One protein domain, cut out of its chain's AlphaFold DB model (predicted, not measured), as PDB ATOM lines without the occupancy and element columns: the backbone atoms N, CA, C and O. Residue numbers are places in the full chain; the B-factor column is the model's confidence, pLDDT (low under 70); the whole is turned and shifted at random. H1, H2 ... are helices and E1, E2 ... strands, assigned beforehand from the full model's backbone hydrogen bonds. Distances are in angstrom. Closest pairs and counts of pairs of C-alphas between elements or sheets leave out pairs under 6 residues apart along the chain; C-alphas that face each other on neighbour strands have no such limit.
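AT A GLANCE: This is residues 97 to 203 of the 524 residues of an uncharacterized protein of Burkholderia sp. WAC0059 (UniProt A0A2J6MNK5). A strongly twisted sheet of six strands makes a wall with two helices, H1 and H2, over one face and the other face bare. The long antiparallel strands E1 and E6 run side by side along its length; the short hairpin E2 and E3 extends the sheet beside E6, and the short hairpin E4 and E5 extends it beside E1. The printed part has 107 residues, with two named helices and six named strands in the chain order E1 H1 E2 E3 H2 E4 E5 E6; the class is mixed, helices and strands. The mixed sheet has the order E2 E3 E6 E1 E4 E5. The whole is compact, with a radius of gyration of the C-alphas of 13.8 A, and elongated, spanning 44 by 28 by 20 A.

HOW THE PARTS SIT: E6, residues 191 to 202, is antiparallel to E1, residues 97 to 107, at 160 degrees, with N 100 and O 198 2.8 A apart. On the other side of E6 is E3, residues 137 to 140, parallel at 43 degrees, with N 138 and O 199 at 2.8 A. E3 forms a hairpin with the edge strand E2, residues 131 to 134, with N 132 and O 139 at 2.9 A. E4, residues 166 to 171, is antiparallel to E1, with N 105 and O 166 at 2.8 A. It forms a hairpin with the edge strand E5, residues 180 to 182, with N 181 and O 170 at 2.9 A. Pairing is staggered: E4 pairs with E1 over residues 166 to 169 and with E5 over 169 to 171. H1, residues 114 to 124, is on the sheet at a height of 5.7 A, only just over E2, on which 3 of its C-alphas fall. H2, residues 151 to 161, is on the same face at a height of 8.7 A, over E1 and E4 and slantwise to the strands, at 44 degrees to E1 on the local plane. The helices touch, about perpendicular at 74 degrees; their closest C-alphas, of Phe 121 and Tyr 157, are 6.6 A apart. In both helices every O i to N i+4 pair is within hydrogen-bond range. E1, H1, E2 and E3, H2, E4 are split strand-helix-strand units, with other strands between their two strands in the sheet, and both crossovers are right-handed.

IN THESE COORDINATES: E6 measures 35.1 A from first to last C-alpha and E1 32.1 A; H2 measures 15.2 A, E4 14.7 A and H1 14.3 A. C-alpha 97 begins E1 at (3.267, -4.360, 22.987), and C-alpha 202 ends E6 at (5.068, -3.410, 29.053).

THE WHOLE: The two C-alphas farthest apart, of Lys 142 and Pro 189, are 44.4 A apart. The printed part has no cut, and no link is long. Mean pLDDT of the printed part is 75.2; residues 123 to 130, 142 to 147, 159 to 163, 173 to 181 and 184 to 189 are under 70.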
ATOM      1  N   GLU A  97       2.154  -4.379  23.932       85.38
ATOM      2  CA  GLU A  97       3.267  -4.360  22.987       85.38
ATOM      3  C   GLU A  97       2.879  -3.562  21.735       85.38
ATOM      4  O   GLU A  97       1.749  -3.663  21.253       85.38
ATOM      5  N   GLN A  98       3.820  -2.784  21.202       85.38
ATOM      6  CA  GLN A  98       3.698  -2.066  19.938       85.38
ATOM      7  C   GLN A  98       4.994  -2.204  19.141       85.38
ATOM      8  O   GLN A  98       6.090  -1.982  19.661       85.38
ATOM      9  N   GLN A  99       4.856  -2.516  17.854       88.50
ATOM     10  CA  GLN A  99       5.935  -2.361  16.886       88.50
ATOM     11  C   GLN A  99       5.868  -0.953  16.288       88.50
ATOM     12  O   GLN A  99       4.807  -0.527  15.824       88.50
ATOM     13  N   VAL A 100       6.988  -0.237  16.285       88.62
ATOM     14  CA  VAL A 100       7.090   1.138  15.797       88.62
ATOM     15  C   VAL A 100       8.083   1.196  14.647       88.62
ATOM     16  O   VAL A 100       9.227   0.771  14.763       88.62
ATOM     17  N   LYS A 101       7.629   1.767  13.532       89.94
ATOM     18  CA  LYS A 101       8.437   2.003  12.338       89.94
ATOM     19  C   LYS A 101       8.377   3.472  11.984       89.94
ATOM     20  O   LYS A 101       7.278   4.002  11.798       89.94
ATOM     21  N   ILE A 102       9.540   4.092  11.854       90.75
ATOM     22  CA  ILE A 102       9.659   5.501  11.492       90.75
ATOM     23  C   ILE A 102      10.621   5.706  10.335       90.75
ATOM     24  O   ILE A 102      11.528   4.905  10.102       90.75
ATOM     25  N   LYS A 103      10.427   6.816   9.623       90.25
ATOM     26  CA  LYS A 103      11.375   7.306   8.622       90.25
ATOM     27  C   LYS A 103      11.810   8.704   8.977       90.25
ATOM     28  O   LYS A 103      10.976   9.604   9.084       90.25
ATOM     29  N   VAL A 104      13.113   8.881   9.115       89.44
ATOM     30  CA  VAL A 104      13.729  10.159   9.458       89.44
ATOM     31  C   VAL A 104      14.604  10.630   8.312       89.44
ATOM     32  O   VAL A 104      15.270   9.841   7.642       89.44
ATOM     33  N   GLN A 105      14.582  11.930   8.059       89.06
ATOM     34  CA  GLN A 105      15.419  12.564   7.057       89.06
ATOM     35  C   GLN A 105      16.563  13.315   7.740       89.06
ATOM     36  O   GLN A 105      16.300  14.177   8.576       89.06
ATOM     37  N   VAL A 106      17.807  13.032   7.351       88.25
ATOM     38  CA  VAL A 106      19.033  13.657   7.885       88.25
ATOM     39  C   VAL A 106      19.898  14.233   6.759       88.25
ATOM     40  O   VAL A 106      19.765  13.790   5.617       88.25
ATOM     41  N   PRO A 107      20.766  15.227   7.013       86.88
ATOM     42  CA  PRO A 107      21.722  15.714   6.015       86.88
ATOM     43  C   PRO A 107      22.593  14.578   5.452       86.88
ATOM     44  O   PRO A 107      23.001  13.694   6.193       86.88
ATOM     45  N   GLU A 108      22.916  14.603   4.152       83.69
ATOM     46  CA  GLU A 108      23.674  13.525   3.471       83.69
ATOM     47  C   GLU A 108      25.043  13.194   4.101       83.69
ATOM     48  O   GLU A 108      25.566  12.104   3.886       83.69
ATOM     49  N   ASN A 109      25.616  14.122   4.872       82.50
ATOM     50  CA  ASN A 109      26.925  13.976   5.515       82.50
ATOM     51  C   ASN A 109      26.840  13.675   7.020       82.50
ATOM     52  O   ASN A 109      27.862  13.736   7.703       82.50
ATOM     53  N   GLU A 110      25.646  13.410   7.546       82.31
ATOM     54  CA  GLU A 110      25.418  13.124   8.961       82.31
ATOM     55  C   GLU A 110      24.860  11.710   9.144       82.31
ATOM     56  O   GLU A 110      24.045  11.234   8.353       82.31
ATOM     57  N   GLU A 111      25.305  11.038  10.204       83.00
ATOM     58  CA  GLU A 111      24.745   9.758  10.630       83.00
ATOM     59  C   GLU A 111      23.648   9.999  11.669       83.00
ATOM     60  O   GLU A 111      23.778  10.857  12.545       83.00
ATOM     61  N   PHE A 112      22.559   9.236  11.573       85.00
ATOM     62  CA  PHE A 112      21.539   9.233  12.613       85.00
ATOM     63  C   PHE A 112      21.969   8.277  13.727       85.00
ATOM     64  O   PHE A 112      22.101   7.076  13.496       85.00
ATOM     65  N   ASP A 113      22.182   8.809  14.930       86.50
ATOM     66  CA  ASP A 113      22.482   8.011  16.119       86.50
ATOM     67  C   ASP A 113      21.214   7.289  16.602       86.50
ATOM     68  O   ASP A 113      20.474   7.794  17.443       86.50
ATOM     69  N   GLU A 114      20.937   6.119  16.018       88.19
ATOM     70  CA  GLU A 114      19.765   5.296  16.347       88.19
ATOM     71  C   GLU A 114      19.758   4.878  17.819       88.19
ATOM     72  O   GLU A 114      18.723   4.952  18.474       88.19
ATOM     73  N   GLN A 115      20.913   4.480  18.354       85.94
ATOM     74  CA  GLN A 115      21.015   4.023  19.736       85.94
ATOM     75  C   GLN A 115      20.807   5.186  20.710       85.94
ATOM     76  O   GLN A 115      20.017   5.058  21.646       85.94
ATOM     77  N   GLY A 116      21.440   6.335  20.456       81.38
ATOM     78  CA  GLY A 116      21.208   7.555  21.222       81.38
ATOM     79  C   GLY A 116      19.762   8.039  21.122       81.38
ATOM     80  O   GLY A 116      19.197   8.458  22.129       81.38
ATOM     81  N   PHE A 117      19.123   7.906  19.954       85.62
ATOM     82  CA  PHE A 117      17.693   8.177  19.792       85.62
ATOM     83  C   PHE A 117      16.831   7.231  20.628       85.62
ATOM     84  O   PHE A 117      15.926   7.708  21.295       85.62
ATOM     85  N   LEU A 118      17.075   5.918  20.614       85.94
ATOM     86  CA  LEU A 118      16.277   4.952  21.380       85.94
ATOM     87  C   LEU A 118      16.456   5.132  22.887       85.94
ATOM     88  O   LEU A 118      15.481   5.058  23.632       85.94
ATOM     89  N   GLU A 119      17.683   5.392  23.336       79.06
ATOM     90  CA  GLU A 119      17.983   5.710  24.733       79.06
ATOM     91  C   GLU A 119      17.317   7.017  25.147       79.06
ATOM     92  O   GLU A 119      16.671   7.065  26.195       79.06
ATOM     93  N   ALA A 120      17.410   8.051  24.307       74.50
ATOM     94  CA  ALA A 120      16.706   9.302  24.518       74.50
ATOM     95  C   ALA A 120      15.201   9.051  24.546       74.50
ATOM     96  O   ALA A 120      14.600   9.323  25.559       74.50
ATOM     97  N   PHE A 121      14.591   8.465  23.523       78.88
ATOM     98  CA  PHE A 121      13.154   8.206  23.425       78.88
ATOM     99  C   PHE A 121      12.615   7.389  24.613       78.88
ATOM    100  O   PHE A 121      11.638   7.795  25.238       78.88
ATOM    101  N   ALA A 122      13.288   6.297  24.990       74.19
ATOM    102  CA  ALA A 122      12.920   5.488  26.154       74.19
ATOM    103  C   ALA A 122      13.018   6.261  27.479       74.19
ATOM    104  O   ALA A 122      12.246   6.000  28.397       74.19
ATOM    105  N   SER A 123      13.949   7.214  27.562       65.88
ATOM    106  CA  SER A 123      14.131   8.103  28.712       65.88
ATOM    107  C   SER A 123      13.449   9.464  28.555       65.88
ATOM    108  O   SER A 123      13.567  10.301  29.447       65.88
ATOM    109  N   ALA A 124      12.774   9.739  27.435       57.44
ATOM    110  CA  ALA A 124      12.255  11.064  27.113       57.44
ATOM    111  C   ALA A 124      10.782  11.214  27.490       57.44
ATOM    112  O   ALA A 124      10.371  12.333  27.819       57.44
ATOM    113  N   ASP A 125      10.086  10.093  27.704       53.19
ATOM    114  CA  ASP A 125       9.236   9.984  28.885       53.19
ATOM    115  C   ASP A 125      10.166  10.056  30.106       53.19
ATOM    116  O   ASP A 125      10.482   9.045  30.730       53.19
ATOM    117  N   LYS A 126      10.640  11.273  30.430       39.97
ATOM    118  CA  LYS A 126      11.636  11.658  31.467       39.97
ATOM    119  C   LYS A 126      11.333  11.173  32.890       39.97
ATOM    120  O   LYS A 126      11.960  11.592  33.857       39.97
ATOM    121  N   HIS A 127      10.322  10.332  33.024       43.38
ATOM    122  CA  HIS A 127       9.599   9.918  34.204       43.38
ATOM    123  C   HIS A 127       9.928   8.501  34.674       43.38
ATOM    124  O   HIS A 127       9.300   8.050  35.633       43.38
ATOM    125  N   ILE A 128      10.829   7.770  34.017       48.97
ATOM    126  CA  ILE A 128      10.927   6.327  34.214       48.97
ATOM    127  C   ILE A 128      12.390   5.881  34.126       48.97
ATOM    128  O   ILE A 128      12.914   5.695  33.040       48.97
ATOM    129  N   ASP A 129      13.028   5.629  35.271       51.31
ATOM    130  CA  ASP A 129      14.247   4.795  35.344       51.31
ATOM    131  C   ASP A 129      13.906   3.288  35.309       51.31
ATOM    132  O   ASP A 129      14.774   2.420  35.325       51.31
ATOM    133  N   ASP A 130      12.613   2.965  35.285       66.31
ATOM    134  CA  ASP A 130      12.073   1.612  35.221       66.31
ATOM    135  C   ASP A 130      11.836   1.213  33.760       66.31
ATOM    136  O   ASP A 130      10.715   0.928  33.340       66.31
ATOM    137  N   TYR A 131      12.893   1.264  32.952       75.25
ATOM    138  CA  TYR A 131      12.910   0.662  31.624       75.25
ATOM    139  C   TYR A 131      14.195  -0.132  31.414       75.25
ATOM    140  O   TYR A 131      15.214   0.085  32.066       75.25
ATOM    141  N   SER A 132      14.156  -1.069  30.476       83.38
ATOM    142  CA  SER A 132      15.355  -1.731  29.974       83.38
ATOM    143  C   SER A 132      15.369  -1.681  28.457       83.38
ATOM    144  O   SER A 132      14.334  -1.919  27.829       83.38
ATOM    145  N   LEU A 133      16.541  -1.409  27.892       84.31
ATOM    146  CA  LEU A 133      16.786  -1.446  26.459       84.31
ATOM    147  C   LEU A 133      17.566  -2.718  26.109       84.31
ATOM    148  O   LEU A 133      18.619  -2.992  26.684       84.31
ATOM    149  N   ASP A 134      17.027  -3.507  25.188       86.44
ATOM    150  CA  ASP A 134      17.596  -4.772  24.713       86.44
ATOM    151  C   ASP A 134      17.685  -4.718  23.181       86.44
ATOM    152  O   ASP A 134      16.762  -5.120  22.468       86.44
ATOM    153  N   GLY A 135      18.756  -4.090  22.680       87.75
ATOM    154  CA  GLY A 135      18.853  -3.671  21.278       87.75
ATOM    155  C   GLY A 135      17.731  -2.689  20.932       87.75
ATOM    156  O   GLY A 135      17.532  -1.706  21.634       87.75
ATOM    157  N   ASN A 136      16.935  -3.006  19.910       90.31
ATOM    158  CA  ASN A 136      15.820  -2.166  19.455       90.31
ATOM    159  C   ASN A 136      14.516  -2.425  20.236       90.31
ATOM    160  O   ASN A 136      13.422  -2.163  19.735       90.31
ATOM    161  N   HIS A 137      14.593  -3.004  21.437       91.38
ATOM    162  CA  HIS A 137      13.425  -3.304  22.264       91.38
ATOM    163  C   HIS A 137      13.453  -2.525  23.576       91.38
ATOM    164  O   HIS A 137      14.243  -2.820  24.471       91.38
ATOM    165  N   ILE A 138      12.525  -1.581  23.701       88.00
ATOM    166  CA  ILE A 138      12.244  -0.824  24.917       88.00
ATOM    167  C   ILE A 138      11.217  -1.601  25.746       88.00
ATOM    168  O   ILE A 138      10.087  -1.845  25.311       88.00
ATOM    169  N   LYS A 139      11.604  -2.008  26.955       86.00
ATOM    170  CA  LYS A 139      10.712  -2.657  27.923       86.00
ATOM    171  C   LYS A 139      10.469  -1.699  29.075       86.00
ATOM    172  O   LYS A 139      11.380  -1.473  29.864       86.00
ATOM    173  N   PHE A 140       9.257  -1.175  29.178       80.38
ATOM    174  CA  PHE A 140       8.825  -0.384  30.321       80.38
ATOM    175  C   PHE A 140       8.424  -1.300  31.479       80.38
ATOM    176  O   PHE A 140       7.754  -2.318  31.285       80.38
ATOM    177  N   GLY A 141       8.846  -0.946  32.685       72.56
ATOM    178  CA  GLY A 141       8.483  -1.623  33.918       72.56
ATOM    179  C   GLY A 141       7.104  -1.207  34.426       72.56
ATOM    180  O   GLY A 141       6.379  -0.417  33.819       72.56
ATOM    181  N   LYS A 142       6.694  -1.786  35.552       67.69
ATOM    182  CA  LYS A 142       5.344  -1.625  36.119       67.69
ATOM    183  C   LYS A 142       5.033  -0.212  36.609       67.69
ATOM    184  O   LYS A 142       3.863   0.130  36.771       67.69
ATOM    185  N   SER A 143       6.050   0.593  36.910       58.56
ATOM    186  CA  SER A 143       5.827   1.962  37.388       58.56
ATOM    187  C   SER A 143       5.376   2.909  36.270       58.56
ATOM    188  O   SER A 143       4.859   3.987  36.548       58.56
ATOM    189  N   VAL A 144       5.469   2.463  35.021       61.47
ATOM    190  CA  VAL A 144       5.002   3.134  33.806       61.47
ATOM    191  C   VAL A 144       3.554   2.746  33.525       61.47
ATOM    192  O   VAL A 144       3.080   1.723  34.006       61.47
ATOM    193  N   SER A 145       2.823   3.495  32.708       57.66
ATOM    194  CA  SER A 145       1.761   2.864  31.915       57.66
ATOM    195  C   SER A 145       2.197   2.917  30.473       57.66
ATOM    196  O   SER A 145       2.516   3.986  29.969       57.66
ATOM    197  N   ALA A 146       2.216   1.788  29.794       58.47
ATOM    198  CA  ALA A 146       2.398   1.829  28.366       58.47
ATOM    199  C   ALA A 146       1.183   2.486  27.708       58.47
ATOM    200  O   ALA A 146       0.033   2.165  28.020       58.47
ATOM    201  N   GLN A 147       1.459   3.389  26.777       63.38
ATOM    202  CA  GLN A 147       0.508   3.887  25.797       63.38
ATOM    203  C   GLN A 147       1.084   3.692  24.403       63.38
ATOM    204  O   GLN A 147       2.292   3.548  24.226       63.38
ATOM    205  N   ARG A 148       0.193   3.689  23.410       72.38
ATOM    206  CA  ARG A 148       0.613   3.714  22.014       72.38
ATOM    207  C   ARG A 148       1.293   5.035  21.713       72.38
ATOM    208  O   ARG A 148       0.679   6.081  21.881       72.38
ATOM    209  N   THR A 149       2.523   4.944  21.236       75.25
ATOM    210  CA  THR A 149       3.280   6.079  20.724       75.25
ATOM    211  C   THR A 149       2.708   6.518  19.379       75.25
ATOM    212  O   THR A 149       2.445   5.670  18.514       75.25
ATOM    213  N   SER A 150       2.561   7.829  19.206       76.19
ATOM    214  CA  SER A 150       2.115   8.491  17.978       76.19
ATOM    215  C   SER A 150       3.266   9.130  17.185       76.19
ATOM    216  O   SER A 150       4.402   9.225  17.654       76.19
ATOM    217  N   MET A 151       2.992   9.575  15.954       79.44
ATOM    218  CA  MET A 151       3.950  10.335  15.145       79.44
ATOM    219  C   MET A 151       4.303  11.666  15.813       79.44
ATOM    220  O   MET A 151       5.465  12.064  15.768       79.44
ATOM    221  N   SER A 152       3.327  12.339  16.422       72.81
ATOM    222  CA  SER A 152       3.543  13.598  17.142       72.81
ATOM    223  C   SER A 152       4.465  13.428  18.354       72.81
ATOM    224  O   SER A 152       5.429  14.183  18.465       72.81
ATOM    225  N   ASP A 153       4.281  12.373  19.157       73.44
ATOM    226  CA  ASP A 153       5.187  12.071  20.280       73.44
ATOM    227  C   ASP A 153       6.635  11.887  19.798       73.44
ATOM    228  O   ASP A 153       7.578  12.427  20.372       73.44
ATOM    229  N   ILE A 154       6.832  11.139  18.707       80.19
ATOM    230  CA  ILE A 154       8.170  10.875  18.156       80.19
ATOM    231  C   ILE A 154       8.789  12.141  17.552       80.19
ATOM    232  O   ILE A 154       9.997  12.355  17.680       80.19
ATOM    233  N   ASP A 155       7.992  12.970  16.877       77.62
ATOM    234  CA  ASP A 155       8.476  14.192  16.232       77.62
ATOM    235  C   ASP A 155       8.984  15.216  17.241       77.62
ATOM    236  O   ASP A 155      10.028  15.831  17.003       77.62
ATOM    237  N   ASP A 156       8.297  15.350  18.375       70.25
ATOM    238  CA  ASP A 156       8.767  16.171  19.484       70.25
ATOM    239  C   ASP A 156      10.176  15.713  19.888       70.25
ATOM    240  O   ASP A 156      11.124  16.504  19.898       70.25
ATOM    241  N   TYR A 157      10.380  14.413  20.108       72.69
ATOM    242  CA  TYR A 157      11.691  13.893  20.505       72.69
ATOM    243  C   TYR A 157      12.781  14.078  19.450       72.69
ATOM    244  O   TYR A 157      13.901  14.465  19.797       72.69
ATOM    245  N   ILE A 158      12.472  13.862  18.172       76.19
ATOM    246  CA  ILE A 158      13.424  14.103  17.080       76.19
ATOM    247  C   ILE A 158      13.797  15.585  17.020       76.19
ATOM    248  O   ILE A 158      14.982  15.911  16.961       76.19
ATOM    249  N   THR A 159      12.819  16.482  17.123       65.12
ATOM    250  CA  THR A 159      13.036  17.933  17.072       65.12
ATOM    251  C   THR A 159      13.902  18.423  18.237       65.12
ATOM    252  O   THR A 159      14.751  19.299  18.051       65.12
ATOM    253  N   PHE A 160      13.741  17.844  19.434       57.75
ATOM    254  CA  PHE A 160      14.475  18.260  20.635       57.75
ATOM    255  C   PHE A 160      15.820  17.550  20.853       57.75
ATOM    256  O   PHE A 160      16.691  18.126  21.505       57.75
ATOM    257  N   GLY A 161      15.986  16.309  20.385       59.06
ATOM    258  CA  GLY A 161      17.196  15.497  20.588       59.06
ATOM    259  C   GLY A 161      18.128  15.446  19.375       59.06
ATOM    260  O   GLY A 161      19.337  15.304  19.529       59.06
ATOM    261  N   HIS A 162      17.579  15.623  18.173       65.00
ATOM    262  CA  HIS A 162      18.293  15.518  16.904       65.00
ATOM    263  C   HIS A 162      17.867  16.662  15.979       65.00
ATOM    264  O   HIS A 162      17.259  16.435  14.939       65.00
ATOM    265  N   ALA A 163      18.209  17.905  16.335       62.00
ATOM    266  CA  ALA A 163      17.757  19.128  15.651       62.00
ATOM    267  C   ALA A 163      18.054  19.197  14.131       62.00
ATOM    268  O   ALA A 163      17.535  20.066  13.430       62.00
ATOM    269  N   HIS A 164      18.903  18.307  13.610       74.38
ATOM    270  CA  HIS A 164      19.228  18.182  12.186       74.38
ATOM    271  C   HIS A 164      18.356  17.150  11.443       74.38
ATOM    272  O   HIS A 164      18.325  17.144  10.209       74.38
ATOM    273  N   ALA A 165      17.624  16.309  12.174       79.69
ATOM    274  CA  ALA A 165      16.733  15.285  11.654       79.69
ATOM    275  C   ALA A 165      15.283  15.790  11.535       79.69
ATOM    276  O   ALA A 165      14.865  16.746  12.183       79.69
ATOM    277  N   THR A 166      14.496  15.161  10.665       83.38
ATOM    278  CA  THR A 166      13.071  15.483  10.478       83.38
ATOM    279  C   THR A 166      12.267  14.200  10.314       83.38
ATOM    280  O   THR A 166      12.611  13.378   9.462       83.38
ATOM    281  N   LEU A 167      11.192  14.021  11.087       85.06
ATOM    282  CA  LEU A 167      10.305  12.866  10.952       85.06
ATOM    283  C   LEU A 167       9.437  12.991   9.688       85.06
ATOM    284  O   LEU A 167       8.743  13.991   9.492       85.06
ATOM    285  N   LEU A 168       9.465  11.969   8.832       84.88
ATOM    286  CA  LEU A 168       8.690  11.900   7.585       84.88
ATOM    287  C   LEU A 168       7.473  10.979   7.696       84.88
ATOM    288  O   LEU A 168       6.408  11.290   7.163       84.88
ATOM    289  N   GLU A 169       7.640   9.836   8.357       88.00
ATOM    290  CA  GLU A 169       6.623   8.790   8.475       88.00
ATOM    291  C   GLU A 169       6.702   8.165   9.868       88.00
ATOM    292  O   GLU A 169       7.803   7.938  10.376       88.00
ATOM    293  N   GLY A 170       5.544   7.904  10.474       86.00
ATOM    294  CA  GLY A 170       5.427   7.328  11.814       86.00
ATOM    295  C   GLY A 170       4.017   6.803  12.117       86.00
ATOM    296  O   GLY A 170       3.167   6.783  11.220       86.00
ATOM    297  N   PRO A 171       3.758   6.344  13.354       81.88
ATOM    298  CA  PRO A 171       2.457   5.808  13.764       81.88
ATOM    299  C   PRO A 171       1.335   6.850  13.691       81.88
ATOM    300  O   PRO A 171       1.545   8.013  14.017       81.88
ATOM    301  N   HIS A 172       0.130   6.445  13.300       78.81
ATOM    302  CA  HIS A 172      -1.024   7.346  13.217       78.81
ATOM    303  C   HIS A 172      -1.386   7.976  14.583       78.81
ATOM    304  O   HIS A 172      -1.451   7.278  15.593       78.81
ATOM    305  N   ASP A 173      -1.700   9.280  14.613       65.88
ATOM    306  CA  ASP A 173      -1.978  10.023  15.861       65.88
ATOM    307  C   ASP A 173      -3.314   9.640  16.538       65.88
ATOM    308  O   ASP A 173      -3.476   9.765  17.746       65.88
ATOM    309  N   LEU A 174      -4.291   9.144  15.774       57.78
ATOM    310  CA  LEU A 174      -5.627   8.755  16.275       57.78
ATOM    311  C   LEU A 174      -5.743   7.339  16.887       57.78
ATOM    312  O   LEU A 174      -6.849   6.810  16.965       57.78
ATOM    313  N   TYR A 175      -4.651   6.727  17.356       57.00
ATOM    314  CA  TYR A 175      -4.667   5.415  18.037       57.00
ATOM    315  C   TYR A 175      -5.294   4.252  17.234       57.00
ATOM    316  O   TYR A 175      -5.775   3.284  17.824       57.00
ATOM    317  N   GLU A 176      -5.287   4.310  15.900       50.62
ATOM    318  CA  GLU A 176      -5.729   3.187  15.067       50.62
ATOM    319  C   GLU A 176      -4.602   2.160  14.898       50.62
ATOM    320  O   GLU A 176      -3.434   2.510  14.716       50.62
ATOM    321  N   ASP A 177      -4.953   0.876  14.978       53.19
ATOM    322  CA  ASP A 177      -4.005  -0.222  14.816       53.19
ATOM    323  C   ASP A 177      -3.312  -0.170  13.441       53.19
ATOM    324  O   ASP A 177      -3.960  -0.112  12.397       53.19
ATOM    325  N   GLU A 178      -1.975  -0.202  13.469       53.72
ATOM    326  CA  GLU A 178      -1.056  -0.419  12.335       53.72
ATOM    327  C   GLU A 178      -1.026   0.628  11.204       53.72
ATOM    328  O   GLU A 178      -0.214   0.496  10.283       53.72
ATOM    329  N   GLN A 179      -1.831   1.691  11.249       60.12
ATOM    330  CA  GLN A 179      -1.763   2.728  10.216       60.12
ATOM    331  C   GLN A 179      -0.542   3.638  10.399       60.12
ATOM    332  O   GLN A 179      -0.256   4.133  11.491       60.12
ATOM    333  N   GLN A 180       0.177   3.872   9.300       68.12
ATOM    334  CA  GLN A 180       1.267   4.843   9.228       68.12
ATOM    335  C   GLN A 180       0.772   6.137   8.588       68.12
ATOM    336  O   GLN A 180       0.119   6.117   7.541       68.12
ATOM    337  N   CYS A 181       1.130   7.266   9.192       66.25
ATOM    338  CA  CYS A 181       0.920   8.588   8.620       66.25
ATOM    339  C   CYS A 181       2.193   9.080   7.947       66.25
ATOM    340  O   CYS A 181       3.297   8.903   8.461       66.25
ATOM    341  N   ARG A 182       2.024   9.757   6.810       72.56
ATOM    342  CA  ARG A 182       3.102  10.463   6.116       72.56
ATOM    343  C   ARG A 182       2.881  11.956   6.225       72.56
ATOM    344  O   ARG A 182       1.786  12.435   5.934       72.56
ATOM    345  N   ARG A 183       3.934  12.695   6.553       71.44
ATOM    346  CA  ARG A 183       3.955  14.138   6.309       71.44
ATOM    347  C   ARG A 183       4.137  14.372   4.816       71.44
ATOM    348  O   ARG A 183       5.032  13.797   4.201       71.44
ATOM    349  N   GLU A 184       3.325  15.254   4.240       58.72
ATOM    350  CA  GLU A 184       3.458  15.728   2.852       58.72
ATOM    351  C   GLU A 184       4.682  16.656   2.672       58.72
ATOM    352  O   GLU A 184       4.628  17.679   1.991       58.72
ATOM    353  N   LEU A 185       5.810  16.335   3.306       57.84
ATOM    354  CA  LEU A 185       7.061  17.053   3.112       57.84
ATOM    355  C   LEU A 185       7.739  16.519   1.847       57.84
ATOM    356  O   LEU A 185       8.100  15.346   1.746       57.84
ATOM    357  N   LEU A 186       7.902  17.402   0.859       57.16
ATOM    358  CA  LEU A 186       8.721  17.166  -0.329       57.16
ATOM    359  C   LEU A 186      10.143  16.795   0.112       57.16
ATOM    360  O   LEU A 186      10.743  17.525   0.899       57.16
ATOM    361  N   GLN A 187      10.686  15.691  -0.412       58.53
ATOM    362  CA  GLN A 187      12.082  15.305  -0.194       58.53
ATOM    363  C   GLN A 187      13.000  16.510  -0.423       58.53
ATOM    364  O   GLN A 187      13.118  17.018  -1.540       58.53
ATOM    365  N   LEU A 188      13.630  16.984   0.651       61.66
ATOM    366  CA  LEU A 188      14.576  18.090   0.566       61.66
ATOM    367  C   LEU A 188      15.878  17.600  -0.103       61.66
ATOM    368  O   LEU A 188      16.428  16.595   0.348       61.66
ATOM    369  N   PRO A 189      16.381  18.275  -1.155       64.81
ATOM    370  CA  PRO A 189      17.663  17.938  -1.781       64.81
ATOM    371  C   PRO A 189      18.823  17.996  -0.773       64.81
ATOM    372  O   PRO A 189      18.846  18.895   0.068       64.81
ATOM    373  N   GLY A 190      19.805  17.092  -0.884       76.69
ATOM    374  CA  GLY A 190      20.980  17.063   0.002       76.69
ATOM    375  C   GLY A 190      20.755  16.345   1.338       76.69
ATOM    376  O   GLY A 190      21.472  16.602   2.310       76.69
ATOM    377  N   LYS A 191      19.735  15.485   1.417       81.31
ATOM    378  CA  LYS A 191      19.382  14.734   2.621       81.31
ATOM    379  C   LYS A 191      19.114  13.256   2.314       81.31
ATOM    380  O   LYS A 191      18.446  12.934   1.332       81.31
ATOM    381  N   THR A 192      19.538  12.377   3.216       86.38
ATOM    382  CA  THR A 192      19.308  10.926   3.173       86.38
ATOM    383  C   THR A 192      18.130  10.545   4.071       86.38
ATOM    384  O   THR A 192      17.830  11.227   5.049       86.38
ATOM    385  N   THR A 193      17.429   9.462   3.728       88.56
ATOM    386  CA  THR A 193      16.368   8.883   4.570       88.56
ATOM    387  C   THR A 193      16.898   7.655   5.300       88.56
ATOM    388  O   THR A 193      17.484   6.778   4.668       88.56
ATOM    389  N   VAL A 194      16.657   7.591   6.606       89.31
ATOM    390  CA  VAL A 194      16.960   6.449   7.473       89.31
ATOM    391  C   VAL A 194      15.636   5.862   7.957       89.31
ATOM    392  O   VAL A 194      14.737   6.599   8.364       89.31
ATOM    393  N   GLU A 195      15.499   4.541   7.874       91.38
ATOM    394  CA  GLU A 195      14.350   3.811   8.414       91.38
ATOM    395  C   GLU A 195      14.764   3.134   9.718       91.38
ATOM    396  O   GLU A 195      15.811   2.490   9.766       91.38
ATOM    397  N   ILE A 196      13.945   3.282  10.757       91.12
ATOM    398  CA  ILE A 196      14.206   2.724  12.087       91.12
ATOM    399  C   ILE A 196      13.005   1.870  12.475       91.12
ATOM    400  O   ILE A 196      11.854   2.294  12.318       91.12
ATOM    401  N   ASP A 197      13.284   0.671  12.975       92.44
ATOM    402  CA  ASP A 197      12.286  -0.289  13.435       92.44
ATOM    403  C   ASP A 197      12.623  -0.714  14.865       92.44
ATOM    404  O   ASP A 197      13.707  -1.242  15.137       92.44
ATOM    405  N   PHE A 198      11.703  -0.457  15.788       91.31
ATOM    406  CA  PHE A 198      11.884  -0.747  17.201       91.31
ATOM    407  C   PHE A 198      10.577  -1.172  17.852       91.31
ATOM    408  O   PHE A 198       9.478  -1.001  17.324       91.31
ATOM    409  N   ARG A 199      10.706  -1.781  19.022       90.62
ATOM    410  CA  ARG A 199       9.599  -2.381  19.749       90.62
ATOM    411  C   ARG A 199       9.475  -1.755  21.115       90.62
ATOM    412  O   ARG A 199      10.481  -1.551  21.789       90.62
ATOM    413  N   ILE A 200       8.244  -1.527  21.540       86.56
ATOM    414  CA  ILE A 200       7.922  -1.053  22.879       86.56
ATOM    415  C   ILE A 200       7.023  -2.096  23.529       86.56
ATOM    416  O   ILE A 200       6.084  -2.586  22.906       86.56
ATOM    417  N   SER A 201       7.296  -2.467  24.774       86.56
ATOM    418  CA  SER A 201       6.412  -3.364  25.519       86.56
ATOM    419  C   SER A 201       6.346  -3.021  26.992       86.56
ATOM    420  O   SER A 201       7.341  -2.584  27.568       86.56
ATOM    421  N   GLN A 202       5.226  -3.365  27.611       80.38
ATOM    422  CA  GLN A 202       5.068  -3.410  29.053       80.38
ATOM    423  C   GLN A 202       4.526  -4.794  29.453       80.38
ATOM    424  O   GLN A 202       3.322  -5.048  29.350       80.38
ATOM    425  N   PRO A 203       5.413  -5.726  29.850       77.25
ATOM    426  CA  PRO A 203       5.025  -7.100  30.156       77.25
ATOM    427  C   PRO A 203       4.272  -7.224  31.490       77.25
ATOM    428  O   PRO A 203       3.455  -8.131  31.648       77.25
TER     429      PRO A 203